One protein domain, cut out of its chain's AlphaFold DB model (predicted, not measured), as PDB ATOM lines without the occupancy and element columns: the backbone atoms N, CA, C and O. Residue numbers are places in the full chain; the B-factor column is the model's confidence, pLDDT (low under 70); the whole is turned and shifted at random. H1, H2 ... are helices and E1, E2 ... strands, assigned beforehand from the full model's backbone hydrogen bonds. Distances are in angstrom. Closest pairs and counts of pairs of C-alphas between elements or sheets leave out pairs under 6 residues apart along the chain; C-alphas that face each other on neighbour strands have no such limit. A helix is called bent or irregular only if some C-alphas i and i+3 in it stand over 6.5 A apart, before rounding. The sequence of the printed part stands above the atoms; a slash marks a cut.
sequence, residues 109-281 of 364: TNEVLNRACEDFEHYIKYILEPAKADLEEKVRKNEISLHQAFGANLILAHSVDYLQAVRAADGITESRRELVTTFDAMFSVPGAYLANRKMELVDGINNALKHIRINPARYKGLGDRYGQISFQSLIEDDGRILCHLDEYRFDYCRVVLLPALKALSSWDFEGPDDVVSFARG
ATOM      1  N   THR A 109       9.777  -5.500   4.012       60.56
ATOM      2  CA  THR A 109       9.219  -6.499   3.090       60.56
ATOM      3  C   THR A 109       7.871  -7.064   3.536       60.56
ATOM      4  O   THR A 109       7.017  -7.276   2.688       60.56
ATOM      5  N   ASN A 110       7.623  -7.239   4.840       77.31
ATOM      6  CA  ASN A 110       6.407  -7.930   5.297       77.31
ATOM      7  C   ASN A 110       5.171  -7.008   5.387       77.31
ATOM      8  O   ASN A 110       4.080  -7.396   4.995       77.31
ATOM      9  N   GLU A 111       5.321  -5.759   5.846       88.56
ATOM     10  CA  GLU A 111       4.176  -4.833   5.977       88.56
ATOM     11  C   GLU A 111       3.648  -4.328   4.628       88.56
ATOM     12  O   GLU A 111       2.439  -4.176   4.454       88.56
ATOM     13  N   VAL A 112       4.542  -4.058   3.669       92.94
ATOM     14  CA  VAL A 112       4.154  -3.606   2.322       92.94
ATOM     15  C   VAL A 112       3.451  -4.732   1.568       92.94
ATOM     16  O   VAL A 112       2.428  -4.484   0.932       92.94
ATOM     17  N   LEU A 113       3.966  -5.959   1.682       94.62
ATOM     18  CA  LEU A 113       3.359  -7.143   1.082       94.62
ATOM     19  C   LEU A 113       1.986  -7.441   1.683       94.62
ATOM     20  O   LEU A 113       1.025  -7.581   0.932       94.62
ATOM     21  N   ASN A 114       1.869  -7.443   3.015       94.75
ATOM     22  CA  ASN A 114       0.589  -7.670   3.688       94.75
ATOM     23  C   ASN A 114      -0.464  -6.645   3.263       94.75
ATOM     24  O   ASN A 114      -1.575  -7.026   2.917       94.75
ATOM     25  N   ARG A 115      -0.104  -5.356   3.194       96.25
ATOM     26  CA  ARG A 115      -1.034  -4.318   2.732       96.25
ATOM     27  C   ARG A 115      -1.457  -4.521   1.278       96.25
ATOM     28  O   ARG A 115      -2.628  -4.357   0.967       96.25
ATOM     29  N   ALA A 116      -0.529  -4.882   0.391       96.88
ATOM     30  CA  ALA A 116      -0.865  -5.163  -1.003       96.88
ATOM     31  C   ALA A 116      -1.817  -6.368  -1.130       96.88
ATOM     32  O   ALA A 116      -2.728  -6.333  -1.957       96.88
ATOM     33  N   CYS A 117      -1.632  -7.402  -0.299       96.19
ATOM     34  CA  CYS A 117      -2.533  -8.553  -0.240       96.19
ATOM     35  C   CYS A 117      -3.920  -8.150   0.278       96.19
ATOM     36  O   CYS A 117      -4.910  -8.430  -0.390       96.19
ATOM     37  N   GLU A 118      -3.991  -7.412   1.392       95.56
ATOM     38  CA  GLU A 118      -5.246  -6.884   1.951       95.56
ATOM     39  C   GLU A 118      -6.007  -6.025   0.928       95.56
ATOM     40  O   GLU A 118      -7.214  -6.189   0.748       95.56
ATOM     41  N   ASP A 119      -5.309  -5.132   0.219       96.38
ATOM     42  CA  ASP A 119      -5.901  -4.281  -0.815       96.38
ATOM     43  C   ASP A 119      -6.464  -5.114  -1.980       96.38
ATOM     44  O   ASP A 119      -7.538  -4.802  -2.503       96.38
ATOM     45  N   PHE A 120      -5.766  -6.179  -2.391       95.75
ATOM     46  CA  PHE A 120      -6.215  -7.056  -3.472       95.75
ATOM     47  C   PHE A 120      -7.401  -7.935  -3.066       95.75
ATOM     48  O   PHE A 120      -8.380  -8.005  -3.811       95.75
ATOM     49  N   GLU A 121      -7.375  -8.539  -1.877       94.31
ATOM     50  CA  GLU A 121      -8.515  -9.280  -1.323       94.31
ATOM     51  C   GLU A 121      -9.746  -8.380  -1.198       94.31
ATOM     52  O   GLU A 121     -10.852  -8.748  -1.607       94.31
ATOM     53  N   HIS A 122      -9.559  -7.160  -0.685       94.56
ATOM     54  CA  HIS A 122     -10.628  -6.177  -0.576       94.56
ATOM     55  C   HIS A 122     -11.192  -5.822  -1.956       94.56
ATOM     56  O   HIS A 122     -12.409  -5.748  -2.141       94.56
ATOM     57  N   TYR A 123     -10.321  -5.643  -2.949       95.81
ATOM     58  CA  TYR A 123     -10.732  -5.393  -4.324       95.81
ATOM     59  C   TYR A 123     -11.532  -6.562  -4.914       95.81
ATOM     60  O   TYR A 123     -12.577  -6.341  -5.530       95.81
ATOM     61  N   ILE A 124     -11.103  -7.805  -4.688       93.25
ATOM     62  CA  ILE A 124     -11.832  -8.991  -5.143       93.25
ATOM     63  C   ILE A 124     -13.224  -9.037  -4.513       93.25
ATOM     64  O   ILE A 124     -14.224  -9.022  -5.231       93.25
ATOM     65  N   LYS A 125     -13.285  -9.009  -3.182       93.06
ATOM     66  CA  LYS A 125     -14.513  -9.205  -2.408       93.06
ATOM     67  C   LYS A 125     -15.554  -8.115  -2.630       93.06
ATOM     68  O   LYS A 125     -16.750  -8.388  -2.714       93.06
ATOM     69  N   TYR A 126     -15.121  -6.857  -2.689       94.81
ATOM     70  CA  TYR A 126     -16.046  -5.724  -2.718       94.81
ATOM     71  C   TYR A 126     -16.254  -5.136  -4.112       94.81
ATOM     72  O   TYR A 126     -17.234  -4.416  -4.306       94.81
ATOM     73  N   ILE A 127     -15.384  -5.444  -5.082       95.62
ATOM     74  CA  ILE A 127     -15.474  -4.902  -6.444       95.62
ATOM     75  C   ILE A 127     -15.603  -6.012  -7.494       95.62
ATOM     76  O   ILE A 127     -16.586  -6.000  -8.237       95.62
ATOM     77  N   LEU A 128     -14.663  -6.965  -7.580       94.56
ATOM     78  CA  LEU A 128     -14.684  -7.969  -8.658       94.56
ATOM     79  C   LEU A 128     -15.832  -8.968  -8.526       94.56
ATOM     80  O   LEU A 128     -16.530  -9.202  -9.509       94.56
ATOM     81  N   GLU A 129     -16.057  -9.540  -7.344       93.50
ATOM     82  CA  GLU A 129     -17.120 -10.526  -7.126       93.50
ATOM     83  C   GLU A 129     -18.522  -9.955  -7.391       93.50
ATOM     84  O   GLU A 129     -19.270 -10.571  -8.160       93.50
ATOM     85  N   PRO A 130     -18.895  -8.767  -6.866       95.12
ATOM     86  CA  PRO A 130     -20.170  -8.146  -7.212       95.12
ATOM     87  C   PRO A 130     -20.281  -7.805  -8.700       95.12
ATOM     88  O   PRO A 130     -21.340  -8.017  -9.291       95.12
ATOM     89  N   ALA A 131     -19.203  -7.312  -9.325       95.81
ATOM     90  CA  ALA A 131     -19.198  -7.001 -10.754       95.81
ATOM     91  C   ALA A 131     -19.369  -8.259 -11.617       95.81
ATOM     92  O   ALA A 131     -20.117  -8.226 -12.594       95.81
ATOM     93  N   LYS A 132     -18.726  -9.374 -11.243       96.06
ATOM     94  CA  LYS A 132     -18.933 -10.687 -11.864       96.06
ATOM     95  C   LYS A 132     -20.396 -11.100 -11.739       96.06
ATOM     96  O   LYS A 132     -21.020 -11.375 -12.756       96.06
ATOM     97  N   ALA A 133     -20.948 -11.109 -10.526       94.94
ATOM     98  CA  ALA A 133     -22.309 -11.577 -10.276       94.94
ATOM     99  C   ALA A 133     -23.372 -10.752 -11.029       94.94
ATOM    100  O   ALA A 133     -24.275 -11.327 -11.641       94.94
ATOM    101  N   ASP A 134     -23.251  -9.417 -11.034       96.19
ATOM    102  CA  ASP A 134     -24.153  -8.537 -11.790       96.19
ATOM    103  C   ASP A 134     -24.024  -8.772 -13.302       96.19
ATOM    104  O   ASP A 134     -25.028  -8.922 -14.007       96.19
ATOM    105  N   LEU A 135     -22.790  -8.876 -13.812       96.81
ATOM    106  CA  LEU A 135     -22.555  -9.143 -15.228       96.81
ATOM    107  C   LEU A 135     -23.108 -10.512 -15.640       96.81
ATOM    108  O   LEU A 135     -23.763 -10.602 -16.674       96.81
ATOM    109  N   GLU A 136     -22.896 -11.562 -14.845       95.31
ATOM    110  CA  GLU A 136     -23.430 -12.909 -15.087       95.31
ATOM    111  C   GLU A 136     -24.957 -12.904 -15.151       95.31
ATOM    112  O   GLU A 136     -25.547 -13.472 -16.076       95.31
ATOM    113  N   GLU A 137     -25.615 -12.235 -14.201       95.88
ATOM    114  CA  GLU A 137     -27.071 -12.142 -14.184       95.88
ATOM    115  C   GLU A 137     -27.603 -11.442 -15.439       95.88
ATOM    116  O   GLU A 137     -28.554 -11.930 -16.061       95.88
ATOM    117  N   LYS A 138     -26.979 -10.330 -15.831       96.81
ATOM    118  CA  LYS A 138     -27.375  -9.559 -17.013       96.81
ATOM    119  C   LYS A 138     -27.059 -10.286 -18.316       96.81
ATOM    120  O   LYS A 138     -27.897 -10.277 -19.216       96.81
ATOM    121  N   VAL A 139     -25.903 -10.953 -18.417       95.50
ATOM    122  CA  VAL A 139     -25.541 -11.803 -19.565       95.50
ATOM    123  C   VAL A 139     -26.631 -12.852 -19.746       95.50
ATOM    124  O   VAL A 139     -27.189 -12.977 -20.834       95.50
ATOM    125  N   ARG A 140     -26.981 -13.570 -18.672       93.00
ATOM    126  CA  ARG A 140     -27.970 -14.653 -18.707       93.00
ATOM    127  C   ARG A 140     -29.340 -14.187 -19.202       93.00
ATOM    128  O   ARG A 140     -30.026 -14.949 -19.873       93.00
ATOM    129  N   LYS A 141     -29.738 -12.952 -18.885       94.62
ATOM    130  CA  LYS A 141     -31.009 -12.365 -19.340       94.62
ATOM    131  C   LYS A 141     -30.922 -11.664 -20.700       94.62
ATOM    132  O   LYS A 141     -31.964 -11.332 -21.248       94.62
ATOM    133  N   ASN A 142     -29.721 -11.480 -21.258       94.50
ATOM    134  CA  ASN A 142     -29.464 -10.577 -22.386       94.50
ATOM    135  C   ASN A 142     -29.976  -9.154 -22.095       94.50
ATOM    136  O   ASN A 142     -30.770  -8.598 -22.842       94.50
ATOM    137  N   GLU A 143     -29.548  -8.584 -20.968       96.69
ATOM    138  CA  GLU A 143     -29.961  -7.251 -20.500       96.69
ATOM    139  C   GLU A 143     -28.743  -6.365 -20.180       96.69
ATOM    140  O   GLU A 143     -28.742  -5.582 -19.224       96.69
ATOM    141  N   ILE A 144     -27.665  -6.516 -20.953       96.56
ATOM    142  CA  ILE A 144     -26.450  -5.715 -20.789       96.56
ATOM    143  C   ILE A 144     -26.512  -4.513 -21.705       96.56
ATOM    144  O   ILE A 144     -26.696  -4.637 -22.913       96.56
ATOM    145  N   SER A 145     -26.256  -3.356 -21.108       96.94
ATOM    146  CA  SER A 145     -26.047  -2.118 -21.847       96.94
ATOM    147  C   SER A 145     -24.563  -1.797 -22.019       96.94
ATOM    148  O   SER A 145     -23.717  -2.190 -21.208       96.94
ATOM    149  N   LEU A 146     -24.228  -1.035 -23.060       96.12
ATOM    150  CA  LEU A 146     -22.835  -0.773 -23.443       96.12
ATOM    151  C   LEU A 146     -21.987  -0.165 -22.313       96.12
ATOM    152  O   LEU A 146     -20.841  -0.562 -22.096       96.12
ATOM    153  N   HIS A 147     -22.552   0.774 -21.550       95.50
ATOM    154  CA  HIS A 147     -21.846   1.416 -20.438       95.50
ATOM    155  C   HIS A 147     -21.559   0.448 -19.277       95.50
ATOM    156  O   HIS A 147     -20.533   0.591 -18.615       95.50
ATOM    157  N   GLN A 148     -22.417  -0.555 -19.056       96.62
ATOM    158  CA  GLN A 148     -22.196  -1.594 -18.043       96.62
ATOM    159  C   GLN A 148     -21.028  -2.496 -18.439       96.62
ATOM    160  O   GLN A 148     -20.162  -2.767 -17.609       96.62
ATOM    161  N   ALA A 149     -20.935  -2.886 -19.713       97.44
ATOM    162  CA  ALA A 149     -19.790  -3.655 -20.196       97.44
ATOM    163  C   ALA A 149     -18.480  -2.866 -20.129       97.44
ATOM    164  O   ALA A 149     -17.462  -3.424 -19.727       97.44
ATOM    165  N   PHE A 150     -18.489  -1.565 -20.443       96.81
ATOM    166  CA  PHE A 150     -17.309  -0.722 -20.225       96.81
ATOM    167  C   PHE A 150     -16.936  -0.596 -18.743       96.81
ATOM    168  O   PHE A 150     -15.750  -0.624 -18.422       96.81
ATOM    169  N   GLY A 151     -17.919  -0.499 -17.844       96.75
ATOM    170  CA  GLY A 151     -17.689  -0.496 -16.398       96.75
ATOM    171  C   GLY A 151     -17.017  -1.784 -15.918       96.75
ATOM    172  O   GLY A 151     -15.967  -1.727 -15.281       96.75
ATOM    173  N   ALA A 152     -17.560  -2.940 -16.305       97.56
ATOM    174  CA  ALA A 152     -16.966  -4.241 -16.002       97.56
ATOM    175  C   ALA A 152     -15.566  -4.397 -16.620       97.56
ATOM    176  O   ALA A 152     -14.651  -4.880 -15.960       97.56
ATOM    177  N   ASN A 153     -15.364  -3.926 -17.856       97.75
ATOM    178  CA  ASN A 153     -14.058  -3.920 -18.512       97.75
ATOM    179  C   ASN A 153     -13.033  -3.066 -17.756       97.75
ATOM    180  O   ASN A 153     -11.881  -3.467 -17.625       97.75
ATOM    181  N   LEU A 154     -13.430  -1.882 -17.280       96.19
ATOM    182  CA  LEU A 154     -12.560  -0.990 -16.512       96.19
ATOM    183  C   LEU A 154     -12.139  -1.636 -15.192       96.19
ATOM    184  O   LEU A 154     -10.953  -1.630 -14.873       96.19
ATOM    185  N   ILE A 155     -13.107  -2.192 -14.464       96.12
ATOM    186  CA  ILE A 155     -12.889  -2.925 -13.217       96.12
ATOM    187  C   ILE A 155     -11.910  -4.080 -13.468       96.12
ATOM    188  O   ILE A 155     -10.823  -4.124 -12.898       96.12
ATOM    189  N   LEU A 156     -12.208  -4.953 -14.429       96.69
ATOM    190  CA  LEU A 156     -11.332  -6.072 -14.757       96.69
ATOM    191  C   LEU A 156      -9.923  -5.611 -15.179       96.69
ATOM    192  O   LEU A 156      -8.935  -6.168 -14.715       96.69
ATOM    193  N   ALA A 157      -9.799  -4.558 -15.990       95.81
ATOM    194  CA  ALA A 157      -8.501  -4.013 -16.396       95.81
ATOM    195  C   ALA A 157      -7.657  -3.475 -15.230       95.81
ATOM    196  O   ALA A 157      -6.428  -3.443 -15.344       95.81
ATOM    197  N   HIS A 158      -8.298  -3.029 -14.148       95.25
ATOM    198  CA  HIS A 158      -7.617  -2.490 -12.973       95.25
ATOM    199  C   HIS A 158      -7.122  -3.582 -12.021       95.25
ATOM    200  O   HIS A 158      -6.160  -3.350 -11.298       95.25
ATOM    201  N   SER A 159      -7.700  -4.788 -12.067       95.62
ATOM    202  CA  SER A 159      -7.212  -5.936 -11.283       95.62
ATOM    203  C   SER A 159      -5.722  -6.235 -11.512       95.62
ATOM    204  O   SER A 159      -5.009  -6.596 -10.580       95.62
ATOM    205  N   VAL A 160      -5.226  -5.993 -12.730       95.62
ATOM    206  CA  VAL A 160      -3.810  -6.137 -13.098       95.62
ATOM    207  C   VAL A 160      -2.912  -5.236 -12.254       95.62
ATOM    208  O   VAL A 160      -1.805  -5.638 -11.913       95.62
ATOM    209  N   ASP A 161      -3.371  -4.034 -11.905       95.94
ATOM    210  CA  ASP A 161      -2.577  -3.085 -11.125       95.94
ATOM    211  C   ASP A 161      -2.438  -3.555  -9.663       95.94
ATOM    212  O   ASP A 161      -1.362  -3.428  -9.079       95.94
ATOM    213  N   TYR A 162      -3.483  -4.177  -9.101       96.31
ATOM    214  CA  TYR A 162      -3.423  -4.806  -7.776       96.31
ATOM    215  C   TYR A 162      -2.520  -6.045  -7.769       96.31
ATOM    216  O   TYR A 162      -1.655  -6.167  -6.905       96.31
ATOM    217  N   LEU A 163      -2.650  -6.924  -8.768       95.31
ATOM    218  CA  LEU A 163      -1.755  -8.075  -8.933       95.31
ATOM    219  C   LEU A 163      -0.295  -7.636  -9.069       95.31
ATOM    220  O   LEU A 163       0.592  -8.213  -8.442       95.31
ATOM    221  N   GLN A 164      -0.040  -6.589  -9.856       96.12
ATOM    222  CA  GLN A 164       1.303  -6.046 -10.010       96.12
ATOM    223  C   GLN A 164       1.838  -5.482  -8.686       96.12
ATOM    224  O   GLN A 164       3.022  -5.647  -8.403       96.12
ATOM    225  N   ALA A 165       0.995  -4.849  -7.864       96.25
ATOM    226  CA  ALA A 165       1.393  -4.345  -6.552       96.25
ATOM    227  C   ALA A 165       1.799  -5.477  -5.593       96.25
ATOM    228  O   ALA A 165       2.854  -5.377  -4.967       96.25
ATOM    229  N   VAL A 166       1.020  -6.566  -5.535       96.12
ATOM    230  CA  VAL A 166       1.360  -7.767  -4.747       96.12
ATOM    231  C   VAL A 166       2.688  -8.352  -5.224       96.12
ATOM    232  O   VAL A 166       3.619  -8.507  -4.438       96.12
ATOM    233  N   ARG A 167       2.819  -8.595  -6.532       95.56
ATOM    234  CA  ARG A 167       4.022  -9.192  -7.134       95.56
ATOM    235  C   ARG A 167       5.266  -8.324  -6.929       95.56
ATOM    236  O   ARG A 167       6.334  -8.846  -6.627       95.56
ATOM    237  N   ALA A 168       5.136  -7.002  -7.036       95.62
ATOM    238  CA  ALA A 168       6.233  -6.076  -6.773       95.62
ATOM    239  C   ALA A 168       6.652  -6.073  -5.295       95.62
ATOM    240  O   ALA A 168       7.849  -6.057  -5.002       95.62
ATOM    241  N   ALA A 169       5.689  -6.112  -4.367       95.62
ATOM    242  CA  ALA A 169       5.967  -6.216  -2.933       95.62
ATOM    243  C   ALA A 169       6.628  -7.557  -2.565       95.62
ATOM    244  O   ALA A 169       7.457  -7.610  -1.659       95.62
ATOM    245  N   ASP A 170       6.325  -8.603  -3.331       94.38
ATOM    246  CA  ASP A 170       6.921  -9.937  -3.253       94.38
ATOM    247  C   ASP A 170       8.278 -10.057  -3.992       94.38
ATOM    248  O   ASP A 170       8.911 -11.111  -4.039       94.38
ATOM    249  N   GLY A 171       8.783  -8.956  -4.559       94.00
ATOM    250  CA  GLY A 171      10.111  -8.892  -5.176       94.00
ATOM    251  C   GLY A 171      10.169  -9.293  -6.653       94.00
ATOM    252  O   GLY A 171      11.259  -9.327  -7.234       94.00
ATOM    253  N   ILE A 172       9.029  -9.544  -7.299       94.25
ATOM    254  CA  ILE A 172       8.953  -9.806  -8.739       94.25
ATOM    255  C   ILE A 172       9.037  -8.478  -9.494       94.25
ATOM    256  O   ILE A 172       8.199  -7.589  -9.352       94.25
ATOM    257  N   THR A 173      10.060  -8.346 -10.338       93.00
ATOM    258  CA  THR A 173      10.224  -7.178 -11.211       93.00
ATOM    259  C   THR A 173       9.717  -7.500 -12.608       93.00
ATOM    260  O   THR A 173      10.394  -8.173 -13.381       93.00
ATOM    261  N   GLU A 174       8.544  -6.979 -12.942       93.69
ATOM    262  CA  GLU A 174       7.963  -7.062 -14.280       93.69
ATOM    263  C   GLU A 174       7.194  -5.783 -14.614       93.69
ATOM    264  O   GLU A 174       6.710  -5.040 -13.749       93.69
ATOM    265  N   SER A 175       7.053  -5.515 -15.903       93.00
ATOM    266  CA  SER A 175       6.172  -4.471 -16.391       93.00
ATOM    267  C   SER A 175       4.721  -4.947 -16.414       93.00
ATOM    268  O   SER A 175       4.415  -6.101 -16.705       93.00
ATOM    269  N   ARG A 176       3.791  -4.001 -16.256       91.69
ATOM    270  CA  ARG A 176       2.354  -4.254 -16.413       91.69
ATOM    271  C   ARG A 176       2.025  -4.902 -17.762       91.69
ATOM    272  O   ARG A 176       1.097  -5.690 -17.879       91.69
ATOM    273  N   ARG A 177       2.786  -4.550 -18.804       90.38
ATOM    274  CA  ARG A 177       2.633  -5.112 -20.150       90.38
ATOM    275  C   ARG A 177       2.970  -6.603 -20.179       90.38
ATOM    276  O   ARG A 177       2.260  -7.351 -20.846       90.38
ATOM    277  N   GLU A 178       4.046  -7.009 -19.511       91.06
ATOM    278  CA  GLU A 178       4.436  -8.419 -19.415       91.06
ATOM    279  C   GLU A 178       3.345  -9.204 -18.694       91.06
ATOM    280  O   GLU A 178       2.837 -10.162 -19.272       91.06
ATOM    281  N   LEU A 179       2.869  -8.700 -17.547       92.38
ATOM    282  CA  LEU A 179       1.779  -9.320 -16.794       92.38
ATOM    283  C   LEU A 179       0.505  -9.493 -17.632       92.38
ATOM    284  O   LEU A 179      -0.035 -10.591 -17.693       92.38
ATOM    285  N   VAL A 180       0.050  -8.453 -18.347       92.00
ATOM    286  CA  VAL A 180      -1.117  -8.550 -19.252       92.00
ATOM    287  C   VAL A 180      -0.917  -9.607 -20.341       92.00
ATOM    288  O   VAL A 180      -1.863 -10.299 -20.703       92.00
ATOM    289  N   THR A 181       0.302  -9.735 -20.871       88.69
ATOM    290  CA  THR A 181       0.605 -10.675 -21.962       88.69
ATOM    291  C   THR A 181       0.571 -12.126 -21.481       88.69
ATOM    292  O   THR A 181       0.183 -13.010 -22.241       88.69
ATOM    293  N   THR A 182       0.968 -12.381 -20.234       87.56
ATOM    294  CA  THR A 182       0.996 -13.728 -19.646       87.56
ATOM    295  C   THR A 182      -0.234 -14.059 -18.809       87.56
ATOM    296  O   THR A 182      -0.385 -15.213 -18.423       87.56
ATOM    297  N   PHE A 183      -1.103 -13.083 -18.534       90.44
ATOM    298  CA  PHE A 183      -2.227 -13.195 -17.604       90.44
ATOM    299  C   PHE A 183      -3.088 -14.429 -17.864       90.44
ATOM    300  O   PHE A 183      -3.221 -15.285 -17.003       90.44
ATOM    301  N   ASP A 184      -3.649 -14.548 -19.064       82.19
ATOM    302  CA  ASP A 184      -4.594 -15.619 -19.371       82.19
ATOM    303  C   ASP A 184      -3.976 -17.014 -19.184       82.19
ATOM    304  O   ASP A 184      -4.655 -17.921 -18.713       82.19
ATOM    305  N   ALA A 185      -2.692 -17.170 -19.524       82.56
ATOM    306  CA  ALA A 185      -1.966 -18.424 -19.348       82.56
ATOM    307  C   ALA A 185      -1.657 -18.687 -17.869       82.56
ATOM    308  O   ALA A 185      -1.820 -19.804 -17.394       82.56
ATOM    309  N   MET A 186      -1.238 -17.647 -17.144       84.88
ATOM    310  CA  MET A 186      -0.949 -17.698 -15.711       84.88
ATOM    311  C   MET A 186      -2.194 -18.050 -14.897       84.88
ATOM    312  O   MET A 186      -2.093 -18.800 -13.935       84.88
ATOM    313  N   PHE A 187      -3.359 -17.538 -15.304       83.06
ATOM    314  CA  PHE A 187      -4.618 -17.715 -14.585       83.06
ATOM    315  C   PHE A 187      -5.580 -18.724 -15.226       83.06
ATOM    316  O   PHE A 187      -6.745 -18.792 -14.839       83.06
ATOM    317  N   SER A 188      -5.110 -19.501 -16.208       81.12
ATOM    318  CA  SER A 188      -5.895 -20.524 -16.918       81.12
ATOM    319  C   SER A 188      -7.260 -20.025 -17.421       81.12
ATOM    320  O   SER A 188      -8.281 -20.701 -17.285       81.12
ATOM    321  N   VAL A 189      -7.306 -18.821 -18.000       81.75
ATOM    322  CA  VAL A 189      -8.565 -18.219 -18.464       81.75
ATOM    323  C   VAL A 189      -9.120 -19.026 -19.652       81.75
ATOM    324  O   VAL A 189      -8.457 -19.112 -20.693       81.75
ATOM    325  N   PRO A 190     -10.343 -19.587 -19.562       76.81
ATOM    326  CA  PRO A 190     -10.827 -20.561 -20.536       76.81
ATOM    327  C   PRO A 190     -11.133 -19.943 -21.904       76.81
ATOM    328  O   PRO A 190     -11.561 -18.796 -22.027       76.81
ATOM    329  N   GLY A 191     -10.943 -20.717 -22.971       80.62
ATOM    330  CA  GLY A 191     -11.379 -20.375 -24.325       80.62
ATOM    331  C   GLY A 191     -10.588 -21.116 -25.393       80.62
ATOM    332  O   GLY A 191      -9.413 -21.396 -25.203       80.62
ATOM    333  N   ALA A 192     -11.215 -21.385 -26.537       76.94
ATOM    334  CA  ALA A 192     -10.562 -22.025 -27.675       76.94
ATOM    335  C   ALA A 192     -10.006 -20.974 -28.645       76.94
ATOM    336  O   ALA A 192      -8.806 -20.909 -28.895       76.94
ATOM    337  N   TYR A 193     -10.869 -20.086 -29.148       83.31
ATOM    338  CA  TYR A 193     -10.500 -19.153 -30.223       83.31
ATOM    339  C   TYR A 193      -9.718 -17.920 -29.750       83.31
ATOM    340  O   TYR A 193      -8.935 -17.335 -30.498       83.31
ATOM    341  N   LEU A 194      -9.934 -17.516 -28.499       81.50
ATOM    342  CA  LEU A 194      -9.242 -16.402 -27.841       81.50
ATOM    343  C   LEU A 194      -8.460 -16.893 -26.619       81.50
ATOM    344  O   LEU A 194      -8.423 -16.212 -25.594       81.50
ATOM    345  N   ALA A 195      -7.902 -18.101 -26.695       77.25
ATOM    346  CA  ALA A 195      -6.999 -18.603 -25.669       77.25
ATOM    347  C   ALA A 195      -5.807 -17.645 -25.518       77.25
ATOM    348  O   ALA A 195      -5.213 -17.230 -26.518       77.25
ATOM    349  N   ASN A 196      -5.441 -17.327 -24.277       78.88
ATOM    350  CA  ASN A 196      -4.256 -16.535 -23.947       78.88
ATOM    351  C   ASN A 196      -4.253 -15.077 -24.449       78.88
ATOM    352  O   ASN A 196      -3.202 -14.554 -24.825       78.88
ATOM    353  N   ARG A 197      -5.426 -14.438 -24.557       85.06
ATOM    354  CA  ARG A 197      -5.599 -13.155 -25.272       85.06
ATOM    355  C   ARG A 197      -6.698 -12.231 -24.744       85.06
ATOM    356  O   ARG A 197      -6.815 -11.097 -25.210       85.06
ATOM    357  N   LYS A 198      -7.529 -12.678 -23.811       91.81
ATOM    358  CA  LYS A 198      -8.664 -11.906 -23.299       91.81
ATOM    359  C   LYS A 198      -8.195 -10.708 -22.502       91.81
ATOM    360  O   LYS A 198      -8.683  -9.614 -22.762       91.81
ATOM    361  N   MET A 199      -7.221 -10.872 -21.607       93.75
ATOM    362  CA  MET A 199      -6.718  -9.747 -20.819       93.75
ATOM    363  C   MET A 199      -6.018  -8.696 -21.689       93.75
ATOM    364  O   MET A 199      -6.174  -7.497 -21.458       93.75
ATOM    365  N   GLU A 200      -5.318  -9.129 -22.745       91.56
ATOM    366  CA  GLU A 200      -4.772  -8.237 -23.778       91.56
ATOM    367  C   GLU A 200      -5.887  -7.394 -24.420       91.56
ATOM    368  O   GLU A 200      -5.754  -6.175 -24.550       91.56
ATOM    369  N   LEU A 201      -7.011  -8.021 -24.779       93.06
ATOM    370  CA  LEU A 201      -8.144  -7.325 -25.379       93.06
ATOM    371  C   LEU A 201      -8.859  -6.397 -24.383       93.06
ATOM    372  O   LEU A 201      -9.181  -5.265 -24.742       93.06
ATOM    373  N   VAL A 202      -9.041  -6.823 -23.131       95.44
ATOM    374  CA  VAL A 202      -9.605  -6.002 -22.044       95.44
ATOM    375  C   VAL A 202      -8.783  -4.734 -21.835       95.44
ATOM    376  O   VAL A 202      -9.336  -3.629 -21.765       95.44
ATOM    377  N   ASP A 203      -7.456  -4.872 -21.793       92.88
ATOM    378  CA  ASP A 203      -6.536  -3.745 -21.682       92.88
ATOM    379  C   ASP A 203      -6.589  -2.839 -22.920       92.88
ATOM    380  O   ASP A 203      -6.643  -1.611 -22.801       92.88
ATOM    381  N   GLY A 204      -6.642  -3.435 -24.114       91.75
ATOM    382  CA  GLY A 204      -6.790  -2.718 -25.375       91.75
ATOM    383  C   GLY A 204      -8.054  -1.857 -25.405       91.75
ATOM    384  O   GLY A 204      -7.976  -0.648 -25.629       91.75
ATOM    385  N   ILE A 205      -9.212  -2.447 -25.110       93.38
ATOM    386  CA  ILE A 205     -10.507  -1.757 -25.066       93.38
ATOM    387  C   ILE A 205     -10.513  -0.657 -23.995       93.38
ATOM    388  O   ILE A 205     -10.974   0.455 -24.258       93.38
ATOM    389  N   ASN A 206      -9.936  -0.914 -22.817       93.00
ATOM    390  CA  ASN A 206      -9.820   0.089 -21.758       93.00
ATOM    391  C   ASN A 206      -8.987   1.301 -22.213       93.00
ATOM    392  O   ASN A 206      -9.381   2.454 -22.040       93.00
ATOM    393  N   ASN A 207      -7.836   1.050 -22.839       89.31
ATOM    394  CA  ASN A 207      -6.972   2.108 -23.360       89.31
ATOM    395  C   ASN A 207      -7.617   2.861 -24.529       89.31
ATOM    396  O   ASN A 207      -7.465   4.079 -24.637       89.31
ATOM    397  N   ALA A 208      -8.359   2.158 -25.380       88.50
ATOM    398  CA  ALA A 208      -9.119   2.751 -26.468       88.50
ATOM    399  C   ALA A 208     -10.207   3.704 -25.956       88.50
ATOM    400  O   ALA A 208     -10.390   4.778 -26.526       88.50
ATOM    401  N   LEU A 209     -10.878   3.352 -24.857       88.94
ATOM    402  CA  LEU A 209     -11.842   4.228 -24.195       88.94
ATOM    403  C   LEU A 209     -11.159   5.475 -23.608       88.94
ATOM    404  O   LEU A 209     -11.641   6.588 -23.804       88.94
ATOM    405  N   LYS A 210     -10.000   5.310 -22.951       85.75
ATOM    406  CA  LYS A 210      -9.220   6.413 -22.349       85.75
ATOM    407  C   LYS A 210      -8.649   7.399 -23.375       85.75
ATOM    408  O   LYS A 210      -8.535   8.587 -23.086       85.75
ATOM    409  N   HIS A 211      -8.256   6.914 -24.553       81.50
ATOM    410  CA  HIS A 211      -7.512   7.693 -25.549       81.50
ATOM    411  C   HIS A 211      -8.241   7.858 -26.892       81.50
ATOM    412  O   HIS A 211      -7.624   8.290 -27.865       81.50
ATOM    413  N   ILE A 212      -9.540   7.538 -26.963       73.31
ATOM    414  CA  ILE A 212     -10.395   7.503 -28.171       73.31
ATOM    415  C   ILE A 212      -9.988   6.396 -29.169       73.31
ATOM    416  O   ILE A 212     -10.853   5.718 -29.731       73.31
ATOM    417  N   ARG A 213      -8.684   6.191 -29.393       75.69
ATOM    418  CA  ARG A 213      -8.083   5.131 -30.217       75.69
ATOM    419  C   ARG A 213      -6.767   4.660 -29.610       75.69
ATOM    420  O   ARG A 213      -6.026   5.440 -29.014       75.69
ATOM    421  N   ILE A 214      -6.443   3.388 -29.821       76.38
ATOM    422  CA  ILE A 214      -5.134   2.853 -29.448       76.38
ATOM    423  C   ILE A 214      -4.043   3.450 -30.349       76.38
ATOM    424  O   ILE A 214      -4.209   3.503 -31.567       76.38
ATOM    425  N   ASN A 215      -2.915   3.861 -29.753       74.25
ATOM    426  CA  ASN A 215      -1.714   4.259 -30.490       74.25
ATOM    427  C   ASN A 215      -1.035   3.021 -31.122       74.25
ATOM    428  O   ASN A 215      -0.458   2.218 -30.378       74.25
ATOM    429  N   PRO A 216      -1.011   2.888 -32.462       71.31
ATOM    430  CA  PRO A 216      -0.460   1.708 -33.130       71.31
ATOM    431  C   PRO A 216       1.031   1.477 -32.845       71.31
ATOM    432  O   PRO A 216       1.479   0.337 -32.784       71.31
ATOM    433  N   ALA A 217       1.807   2.540 -32.600       73.25
ATOM    434  CA  ALA A 217       3.231   2.416 -32.283       73.25
ATOM    435  C   ALA A 217       3.472   1.781 -30.903       73.25
ATOM    436  O   ALA A 217       4.461   1.079 -30.704       73.25
ATOM    437  N   ARG A 218       2.559   2.008 -29.948       67.50
ATOM    438  CA  ARG A 218       2.649   1.461 -28.586       67.50
ATOM    439  C   ARG A 218       2.089   0.038 -28.495       67.50
ATOM    440  O   ARG A 218       2.567  -0.742 -27.676       67.50
ATOM    441  N   TYR A 219       1.131  -0.301 -29.355       73.31
ATOM    442  CA  TYR A 219       0.378  -1.558 -29.314       73.31
ATOM    443  C   TYR A 219       0.418  -2.295 -30.656       73.31
ATOM    444  O   TYR A 219      -0.600  -2.775 -31.147       73.31
ATOM    445  N   LYS A 220       1.610  -2.388 -31.255       74.62
ATOM    446  CA  LYS A 220       1.798  -3.006 -32.573       74.62
ATOM    447  C   LYS A 220       1.236  -4.433 -32.644       74.62
ATOM    448  O   LYS A 220       0.534  -4.751 -33.588       74.62
ATOM    449  N   GLY A 221       1.463  -5.248 -31.609       78.44
ATOM    450  CA  GLY A 221       0.947  -6.624 -31.553       78.44
ATOM    451  C   GLY A 221      -0.584  -6.720 -31.569       78.44
ATOM    452  O   GLY A 221      -1.122  -7.589 -32.246       78.44
ATOM    453  N   LEU A 222      -1.285  -5.796 -30.897       80.00
ATOM    454  CA  LEU A 222      -2.747  -5.706 -30.970       80.00
ATOM    455  C   LEU A 222      -3.200  -5.221 -32.350       80.00
ATOM    456  O   LEU A 222      -4.148  -5.772 -32.892       80.00
ATOM    457  N   GLY A 223      -2.526  -4.216 -32.917       79.81
ATOM    458  CA  GLY A 223      -2.861  -3.670 -34.236       79.81
ATOM    459  C   GLY A 223      -2.702  -4.690 -35.363       79.81
ATOM    460  O   GLY A 223      -3.591  -4.819 -36.195       79.81
ATOM    461  N   ASP A 224      -1.611  -5.457 -35.344       82.19
ATOM    462  CA  ASP A 224      -1.340  -6.513 -36.326       82.19
ATOM    463  C   ASP A 224      -2.369  -7.661 -36.240       82.19
ATOM    464  O   ASP A 224      -2.572  -8.376 -37.216       82.19
ATOM    465  N   ARG A 225      -3.009  -7.854 -35.077       84.31
ATOM    466  CA  ARG A 225      -3.916  -8.982 -34.805       84.31
ATOM    467  C   ARG A 225      -5.395  -8.630 -34.919       84.31
ATOM    468  O   ARG A 225      -6.172  -9.409 -35.451       84.31
ATOM    469  N   TYR A 226      -5.792  -7.505 -34.343       85.50
ATOM    470  CA  TYR A 226      -7.187  -7.097 -34.188       85.50
ATOM    471  C   TYR A 226      -7.550  -5.902 -35.069       85.50
ATOM    472  O   TYR A 226      -8.707  -5.482 -35.083       85.50
ATOM    473  N   GLY A 227      -6.571  -5.315 -35.758       85.81
ATOM    474  CA  GLY A 227      -6.752  -4.048 -36.442       85.81
ATOM    475  C   GLY A 227      -6.873  -2.874 -35.472       85.81
ATOM    476  O   GLY A 227      -6.330  -2.862 -34.361       85.81
ATOM    477  N   GLN A 228      -7.582  -1.831 -35.902       86.12
ATOM    478  CA  GLN A 228      -7.732  -0.615 -35.109       86.12
ATOM    479  C   GLN A 228      -8.791  -0.792 -34.014       86.12
ATOM    480  O   GLN A 228      -9.989  -0.687 -34.260       86.12
ATOM    481  N   ILE A 229      -8.342  -0.926 -32.768       90.00
ATOM    482  CA  ILE A 229      -9.243  -0.933 -31.611       90.00
ATOM    483  C   ILE A 229      -9.622   0.510 -31.227       90.00
ATOM    484  O   ILE A 229      -8.771   1.413 -31.147       90.00
ATOM    485  N   SER A 230     -10.915   0.729 -30.992       89.50
ATOM    486  CA  SER A 230     -11.506   1.990 -30.528       89.50
ATOM    487  C   SER A 230     -12.681   1.715 -29.578       89.50
ATOM    488  O   SER A 230     -13.114   0.573 -29.445       89.50
ATOM    489  N   PHE A 231     -13.259   2.745 -28.952       85.19
ATOM    490  CA  PHE A 231     -14.500   2.557 -28.182       85.19
ATOM    491  C   PHE A 231     -15.672   2.054 -29.054       85.19
ATOM    492  O   PHE A 231     -16.592   1.431 -28.543       85.19
ATOM    493  N   GLN A 232     -15.629   2.298 -30.371       90.69
ATOM    494  CA  GLN A 232     -16.643   1.836 -31.328       90.69
ATOM    495  C   GLN A 232     -16.503   0.348 -31.664       90.69
ATOM    496  O   GLN A 232     -17.357  -0.204 -32.349       90.69
ATOM    497  N   SER A 233     -15.440  -0.307 -31.186       94.12
ATOM    498  CA  SER A 233     -15.268  -1.752 -31.321       94.12
ATOM    499  C   SER A 233     -16.268  -2.538 -30.472       94.12
ATOM    500  O   SER A 233     -16.381  -3.740 -30.668       94.12
ATOM    501  N   LEU A 234     -16.984  -1.902 -29.536       96.31
ATOM    502  CA  LEU A 234     -18.081  -2.520 -28.794       96.31
ATOM    503  C   LEU A 234     -19.408  -1.859 -29.170       96.31
ATOM    504  O   LEU A 234     -19.529  -0.634 -29.134       96.31
ATOM    505  N   ILE A 235     -20.403  -2.676 -29.510       96.31
ATOM    506  CA  ILE A 235     -21.740  -2.233 -29.912       96.31
ATOM    507  C   ILE A 235     -22.777  -3.049 -29.144       96.31
ATOM    508  O   ILE A 235     -22.629  -4.257 -28.986       96.31
ATOM    509  N   GLU A 236     -23.819  -2.383 -28.658       96.62
ATOM    510  CA  GLU A 236     -24.977  -3.046 -28.059       96.62
ATOM    511  C   GLU A 236     -25.922  -3.562 -29.153       96.62
ATOM    512  O   GLU A 236     -26.285  -2.810 -30.057       96.62
ATOM    513  N   ASP A 237     -26.300  -4.835 -29.066       94.94
ATOM    514  CA  ASP A 237     -27.187  -5.532 -30.000       94.94
ATOM    515  C   ASP A 237     -28.049  -6.534 -29.219       94.94
ATOM    516  O   ASP A 237     -27.515  -7.437 -28.572       94.94
ATOM    517  N   ASP A 238     -29.372  -6.344 -29.219       92.31
ATOM    518  CA  ASP A 238     -30.349  -7.183 -28.506       92.31
ATOM    519  C   ASP A 238     -29.953  -7.526 -27.051       92.31
ATOM    520  O   ASP A 238     -30.015  -8.675 -26.607       92.31
ATOM    521  N   GLY A 239     -29.498  -6.508 -26.306       93.25
ATOM    522  CA  GLY A 239     -29.086  -6.632 -24.902       93.25
ATOM    523  C   GLY A 239     -27.801  -7.444 -24.678       93.25
ATOM    524  O   GLY A 239     -27.521  -7.900 -23.563       93.25
ATOM    525  N   ARG A 240     -27.008  -7.627 -25.738       95.94
ATOM    526  CA  ARG A 240     -25.649  -8.182 -25.735       95.94
ATOM    527  C   ARG A 240     -24.669  -7.136 -26.227       95.94
ATOM    528  O   ARG A 240     -25.044  -6.200 -26.925       95.94
ATOM    529  N   ILE A 241     -23.393  -7.329 -25.918       97.81
ATOM    530  CA  ILE A 241     -22.331  -6.437 -26.379       97.81
ATOM    531  C   ILE A 241     -21.478  -7.177 -27.388       97.81
ATOM    532  O   ILE A 241     -20.692  -8.046 -27.023       97.81
ATOM    533  N   LEU A 242     -21.629  -6.842 -28.663       97.44
ATOM    534  CA  LEU A 242     -20.810  -7.405 -29.721       97.44
ATOM    535  C   LEU A 242     -19.480  -6.660 -29.807       97.44
ATOM    536  O   LEU A 242     -19.440  -5.436 -29.944       97.44
ATOM    537  N   CYS A 243     -18.387  -7.416 -29.771       96.94
ATOM    538  CA  CYS A 243     -17.074  -6.940 -30.162       96.94
ATOM    539  C   CYS A 243     -16.949  -7.042 -31.680       96.94
ATOM    540  O   CYS A 243     -17.098  -8.130 -32.225       96.94
ATOM    541  N   HIS A 244     -16.710  -5.916 -32.345       95.31
ATOM    542  CA  HIS A 244     -16.481  -5.795 -33.778       95.31
ATOM    543  C   HIS A 244     -15.064  -5.268 -34.012       95.31
ATOM    544  O   HIS A 244     -14.738  -4.121 -33.695       95.31
ATOM    545  N   LEU A 245     -14.231  -6.131 -34.575       93.31
ATOM    546  CA  LEU A 245     -12.860  -5.862 -34.999       93.31
ATOM    547  C   LEU A 245     -12.688  -6.412 -36.421       93.31
ATOM    548  O   LEU A 245     -13.598  -7.066 -36.929       93.31
ATOM    549  N   ASP A 246     -11.542  -6.170 -37.057       90.62
ATOM    550  CA  ASP A 246     -11.345  -6.477 -38.485       90.62
ATOM    551  C   ASP A 246     -11.730  -7.925 -38.844       90.62
ATOM    552  O   ASP A 246     -12.529  -8.159 -39.749       90.62
ATOM    553  N   GLU A 247     -11.219  -8.890 -38.079       92.12
ATOM    554  CA  GLU A 247     -11.446 -10.324 -38.291       92.12
ATOM    555  C   GLU A 247     -12.207 -10.989 -37.135       92.12
ATOM    556  O   GLU A 247     -12.208 -12.215 -37.002       92.12
ATOM    557  N   TYR A 248     -12.851 -10.200 -36.269       94.69
ATOM    558  CA  TYR A 248     -13.545 -10.733 -35.102       94.69
ATOM    559  C   TYR A 248     -14.931 -10.129 -34.919       94.69
ATOM    560  O   TYR A 248     -15.119  -8.912 -34.961       94.69
ATOM    561  N   ARG A 249     -15.895 -11.007 -34.641       95.62
ATOM    562  CA  ARG A 249     -17.259 -10.641 -34.278       95.62
ATOM    563  C   ARG A 249     -17.843 -11.634 -33.284       95.62
ATOM    564  O   ARG A 249     -18.179 -12.746 -33.676       95.62
ATOM    565  N   PHE A 250     -17.990 -11.248 -32.022       96.75
ATOM    566  CA  PHE A 250     -18.492 -12.140 -30.968       96.75
ATOM    567  C   PHE A 250     -19.091 -11.365 -29.788       96.75
ATOM    568  O   PHE A 250     -18.849 -10.170 -29.643       96.75
ATOM    569  N   ASP A 251     -19.848 -12.037 -28.917       96.94
ATOM    570  CA  ASP A 251     -20.343 -11.451 -27.661       96.94
ATOM    571  C   ASP A 251     -19.189 -11.239 -26.669       96.94
ATOM    572  O   ASP A 251     -18.641 -12.184 -26.102       96.94
ATOM    573  N   TYR A 252     -18.812  -9.981 -26.467       97.69
ATOM    574  CA  TYR A 252     -17.686  -9.567 -25.645       97.69
ATOM    575  C   TYR A 252     -17.837  -9.973 -24.177       97.69
ATOM    576  O   TYR A 252     -16.876 -10.405 -23.541       97.69
ATOM    577  N   CYS A 253     -19.046  -9.860 -23.628       97.56
ATOM    578  CA  CYS A 253     -19.285 -10.165 -22.226       97.56
ATOM    579  C   CYS A 253     -19.122 -11.663 -21.963       97.56
ATOM    580  O   CYS A 253     -18.421 -12.041 -21.026       97.56
ATOM    581  N   ARG A 254     -19.709 -12.507 -22.821       95.38
ATOM    582  CA  ARG A 254     -19.626 -13.972 -22.701       95.38
ATOM    583  C   ARG A 254     -18.241 -14.522 -23.014       95.38
ATOM    584  O   ARG A 254     -17.778 -15.423 -22.329       95.38
ATOM    585  N   VAL A 255     -17.602 -14.001 -24.060       95.56
ATOM    586  CA  VAL A 255     -16.367 -14.583 -24.598       95.56
ATOM    587  C   VAL A 255     -15.115 -14.017 -23.937       95.56
ATOM    588  O   VAL A 255     -14.079 -14.670 -23.956       95.56
ATOM    589  N   VAL A 256     -15.168 -12.817 -23.351       96.44
ATOM    590  CA  VAL A 256     -13.976 -12.142 -22.810       96.44
ATOM    591  C   VAL A 256     -14.143 -11.803 -21.336       96.44
ATOM    592  O   VAL A 256     -13.370 -12.296 -20.519       96.44
ATOM    593  N   LEU A 257     -15.142 -10.984 -20.985       97.25
ATOM    594  CA  LEU A 257     -15.242 -10.434 -19.629       97.25
ATOM    595  C   LEU A 257     -15.551 -11.499 -18.577       97.25
ATOM    596  O   LEU A 257     -14.864 -11.550 -17.561       97.25
ATOM    597  N   LEU A 258     -16.557 -12.348 -18.806       95.00
ATOM    598  CA  LEU A 258     -16.954 -13.368 -17.837       95.00
ATOM    599  C   LEU A 258     -15.847 -14.393 -17.553       95.00
ATOM    600  O   LEU A 258     -15.544 -14.579 -16.377       95.00
ATOM    601  N   PRO A 259     -15.195 -15.013 -18.560       90.88
ATOM    602  CA  PRO A 259     -14.075 -15.919 -18.314       90.88
ATOM    603  C   PRO A 259     -12.962 -15.290 -17.470       90.88
ATOM    604  O   PRO A 259     -12.477 -15.908 -16.527       90.88
ATOM    605  N   ALA A 260     -12.581 -14.048 -17.778       92.44
ATOM    606  CA  ALA A 260     -11.504 -13.363 -17.072       92.44
ATOM    607  C   ALA A 260     -11.907 -12.927 -15.650       92.44
ATOM    608  O   ALA A 260     -11.103 -13.043 -14.729       92.44
ATOM    609  N   LEU A 261     -13.155 -12.490 -15.437       93.75
ATOM    610  CA  LEU A 261     -13.680 -12.202 -14.096       93.75
ATOM    611  C   LEU A 261     -13.751 -13.468 -13.238       93.75
ATOM    612  O   LEU A 261     -13.301 -13.458 -12.096       93.75
ATOM    613  N   LYS A 262     -14.259 -14.574 -13.797       88.88
ATOM    614  CA  LYS A 262     -14.334 -15.872 -13.110       88.88
ATOM    615  C   LYS A 262     -12.964 -16.361 -12.650       88.88
ATOM    616  O   LYS A 262     -12.869 -16.839 -11.523       88.88
ATOM    617  N   ALA A 263     -11.933 -16.188 -13.477       86.19
ATOM    618  CA  ALA A 263     -10.562 -16.574 -13.146       86.19
ATOM    619  C   ALA A 263      -9.973 -15.792 -11.956       86.19
ATOM    620  O   ALA A 263      -9.106 -16.310 -11.260       86.19
ATOM    621  N   LEU A 264     -10.450 -14.570 -11.691       87.75
ATOM    622  CA  LEU A 264      -9.949 -13.719 -10.605       87.75
ATOM    623  C   LEU A 264     -10.798 -13.730  -9.336       87.75
ATOM    624  O   LEU A 264     -10.275 -13.459  -8.263       87.75
ATOM    625  N   SER A 265     -12.106 -13.961  -9.446       82.19
ATOM    626  CA  SER A 265     -13.058 -13.676  -8.364       82.19
ATOM    627  C   SER A 265     -13.809 -14.927  -7.890       82.19
ATOM    628  O   SER A 265     -15.016 -14.880  -7.644       82.19
ATOM    629  N   SER A 266     -13.142 -16.079  -7.889       70.81
ATOM    630  CA  SER A 266     -13.718 -17.361  -7.449       70.81
ATOM    631  C   SER A 266     -12.803 -18.067  -6.443       70.81
ATOM    632  O   SER A 266     -12.752 -19.292  -6.415       70.81
ATOM    633  N   TRP A 267     -12.072 -17.276  -5.654       74.00
ATOM    634  CA  TRP A 267     -11.061 -17.730  -4.704       74.00
ATOM    635  C   TRP A 267     -11.453 -17.302  -3.296       74.00
ATOM    636  O   TRP A 267     -11.828 -16.148  -3.092       74.00
ATOM    637  N   ASP A 268     -11.346 -18.226  -2.347       77.69
ATOM    638  CA  ASP A 268     -11.423 -17.931  -0.920       77.69
ATOM    639  C   ASP A 268      -9.992 -17.987  -0.381       77.69
ATOM    640  O   ASP A 268      -9.368 -19.047  -0.404       77.69
ATOM    641  N   PHE A 269      -9.437 -16.833  -0.016       82.06
ATOM    642  CA  PHE A 269      -8.079 -16.740   0.515       82.06
ATOM    643  C   PHE A 269      -8.132 -16.862   2.038       82.06
ATOM    644  O   PHE A 269      -8.836 -16.093   2.696       82.06
ATOM    645  N   GLU A 270      -7.381 -17.802   2.610       81.31
ATOM    646  CA  GLU A 270      -7.275 -17.964   4.063       81.31
ATOM    647  C   GLU A 270      -6.253 -16.986   4.667       81.31
ATOM    648  O   GLU A 270      -6.269 -16.723   5.876       81.31
ATOM    649  N   GLY A 271      -5.393 -16.398   3.827       83.06
ATOM    650  CA  GLY A 271      -4.523 -15.290   4.198       83.06
ATOM    651  C   GLY A 271      -3.543 -14.842   3.105       83.06
ATOM    652  O   GLY A 271      -3.590 -15.322   1.969       83.06
ATOM    653  N   PRO A 272      -2.595 -13.951   3.462       87.62
ATOM    654  CA  PRO A 272      -1.667 -13.334   2.512       87.62
ATOM    655  C   PRO A 272      -0.822 -14.327   1.703       87.62
ATOM    656  O   PRO A 272      -0.522 -14.065   0.541       87.62
ATOM    657  N   ASP A 273      -0.460 -15.474   2.282       87.75
ATOM    658  CA  ASP A 273       0.326 -16.500   1.584       87.75
ATOM    659  C   ASP A 273      -0.443 -17.104   0.393       87.75
ATOM    660  O   ASP A 273       0.150 -17.356  -0.663       87.75
ATOM    661  N   ASP A 274      -1.766 -17.265   0.510       87.81
ATOM    662  CA  ASP A 274      -2.614 -17.745  -0.586       87.81
ATOM    663  C   ASP A 274      -2.722 -16.693  -1.688       87.81
ATOM    664  O   ASP A 274      -2.638 -17.014  -2.874       87.81
ATOM    665  N   VAL A 275      -2.840 -15.420  -1.303       91.50
ATOM    666  CA  VAL A 275      -2.864 -14.294  -2.242       91.50
ATOM    667  C   VAL A 275      -1.560 -14.198  -3.022       91.50
ATOM    668  O   VAL A 275      -1.585 -14.010  -4.239       91.50
ATOM    669  N   VAL A 276      -0.418 -14.342  -2.349       93.00
ATOM    670  CA  VAL A 276       0.898 -14.338  -2.997       93.00
ATOM    671  C   VAL A 276       1.028 -15.523  -3.948       93.00
ATOM    672  O   VAL A 276       1.411 -15.333  -5.104       93.00
ATOM    673  N   SER A 277       0.654 -16.724  -3.504       88.88
ATOM    674  CA  SER A 277       0.690 -17.938  -4.331       88.88
ATOM    675  C   SER A 277      -0.192 -17.785  -5.575       88.88
ATOM    676  O   SER A 277       0.252 -18.025  -6.700       88.88
ATOM    677  N   PHE A 278      -1.411 -17.274  -5.401       89.75
ATOM    678  CA  PHE A 278      -2.307 -16.952  -6.503       89.75
ATOM    679  C   PHE A 278      -1.700 -15.911  -7.447       89.75
ATOM    680  O   PHE A 278      -1.630 -16.136  -8.655       89.75
ATOM    681  N   ALA A 279      -1.192 -14.797  -6.915       91.44
ATOM    682  CA  ALA A 279      -0.598 -13.727  -7.706       91.44
ATOM    683  C   ALA A 279       0.636 -14.190  -8.492       91.44
ATOM    684  O   ALA A 279       0.932 -13.626  -9.547       91.44
ATOM    685  N   ARG A 280       1.351 -15.217  -8.021       88.75
ATOM    686  CA  ARG A 280       2.454 -15.866  -8.745       88.75
ATOM    687  C   ARG A 280       1.998 -16.783  -9.882       88.75
ATOM    688  O   ARG A 280       2.813 -17.083 -10.753       88.75
ATOM    689  N   GLY A 281       0.730 -17.192  -9.905       81.50
ATOM    690  CA  GLY A 281       0.255 -18.298 -10.736       81.50
ATOM    691  C   GLY A 281       0.601 -19.672 -10.149       81.50
ATOM    692  O   GLY A 281       0.504 -20.677 -10.843       81.50
TER     693      GLY A 281
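Overview. This is residues 109 to 281 of the 364 residues of an uncharacterized protein of Pseudomonas kielensis (UniProt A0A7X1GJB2). A long bent helix, H1, and the long helix H2 fold back side by side as a helical hairpin, and H6 joins H1b and H2 to make a bundle of three helices or arms side by side. The H3 and H4 hairpin crosses H2, a small sheet caps the end where H2 and H6 begin, and H7 packs across H1a and H2 towards the other end. The printed part has 173 residues with five named helices, then three strands, then two helices, and is mostly helix. The antiparallel sheet E1 E2 E3 is a meander, each strand the antiparallel neighbour of the one before. The whole is compact, with a radius of gyration of the C-alphas of 16.0 A and spans of 47 by 39 by 28 A.

Along the chain. Begin at C-alpha 109, at (9.219, -6.499, 3.090), where H1, residues 109 to 141, starts. By its hydrogen bonds it was assigned as one helix, but it is bent: C-alphas 126 and 129 are 6.6 A apart, between H1a, 109 to 126, 25.9 A long, and H1b, 129 to 141, 18.6 A. H2, 146 to 169, runs 35.8 A from (-22.835, -0.773, -23.443). Next come H3, 176 to 186, irregular with C-alphas 181 and 184 7.6 A apart, H4, 198 to 211, 19.8 A long, and H5, 220 to 226. The strands are E1, 234 to 237, E2, 240 to 245, and E3, 248 to 251. H6, 252 to 264, is only just irregular, with C-alphas 255 and 258 6.9 A apart; H7, residues 272 to 280, ends at C-alpha 280, at (2.454, -15.866, -8.745).

Arrangement. Start at the hub, H2. Its residues 159 to 169 touch H1a, closest at the C-alphas of Leu 113 and Ala 169, 4.9 A, a shallow tilt of 18 degrees, opposite ways. H6 touches H2, closest C-alphas Leu 156 and Leu 261, 6.6 A, a shallow tilt of 30 degrees, the same way. H4 touches H2 at Ala 157 and Asp 203, closest C-alphas 5.6 A, only just about perpendicular at 70.0 degrees. H7 touches H1a, closest C-alphas Cys 117 and Pro 272, 5.6 A, about perpendicular at 81 degrees. H4 and H5 only just touch, with 3 pairs of C-alphas within 8 A. H6 stands up from the sheet. N 235 and O 242 of E1 and E2 are 3.0 A apart, and N 243 and O 250 of E2 and E3 2.8 A, both within hydrogen-bond range. Every O i to N i+4 pair is within range in H1a, H1b, H4, H5 and H7; in H2 17 of 20 are, in H3 5 of 7, in H6 7 of 9.

Size, cuts and confidence. The C-alphas of Thr 109 and Asp 238 are the two farthest apart, 50.6 A. The printed part has no cut, and H3 to H4 is the long link. Residues 109 and 218 have pLDDT under 70.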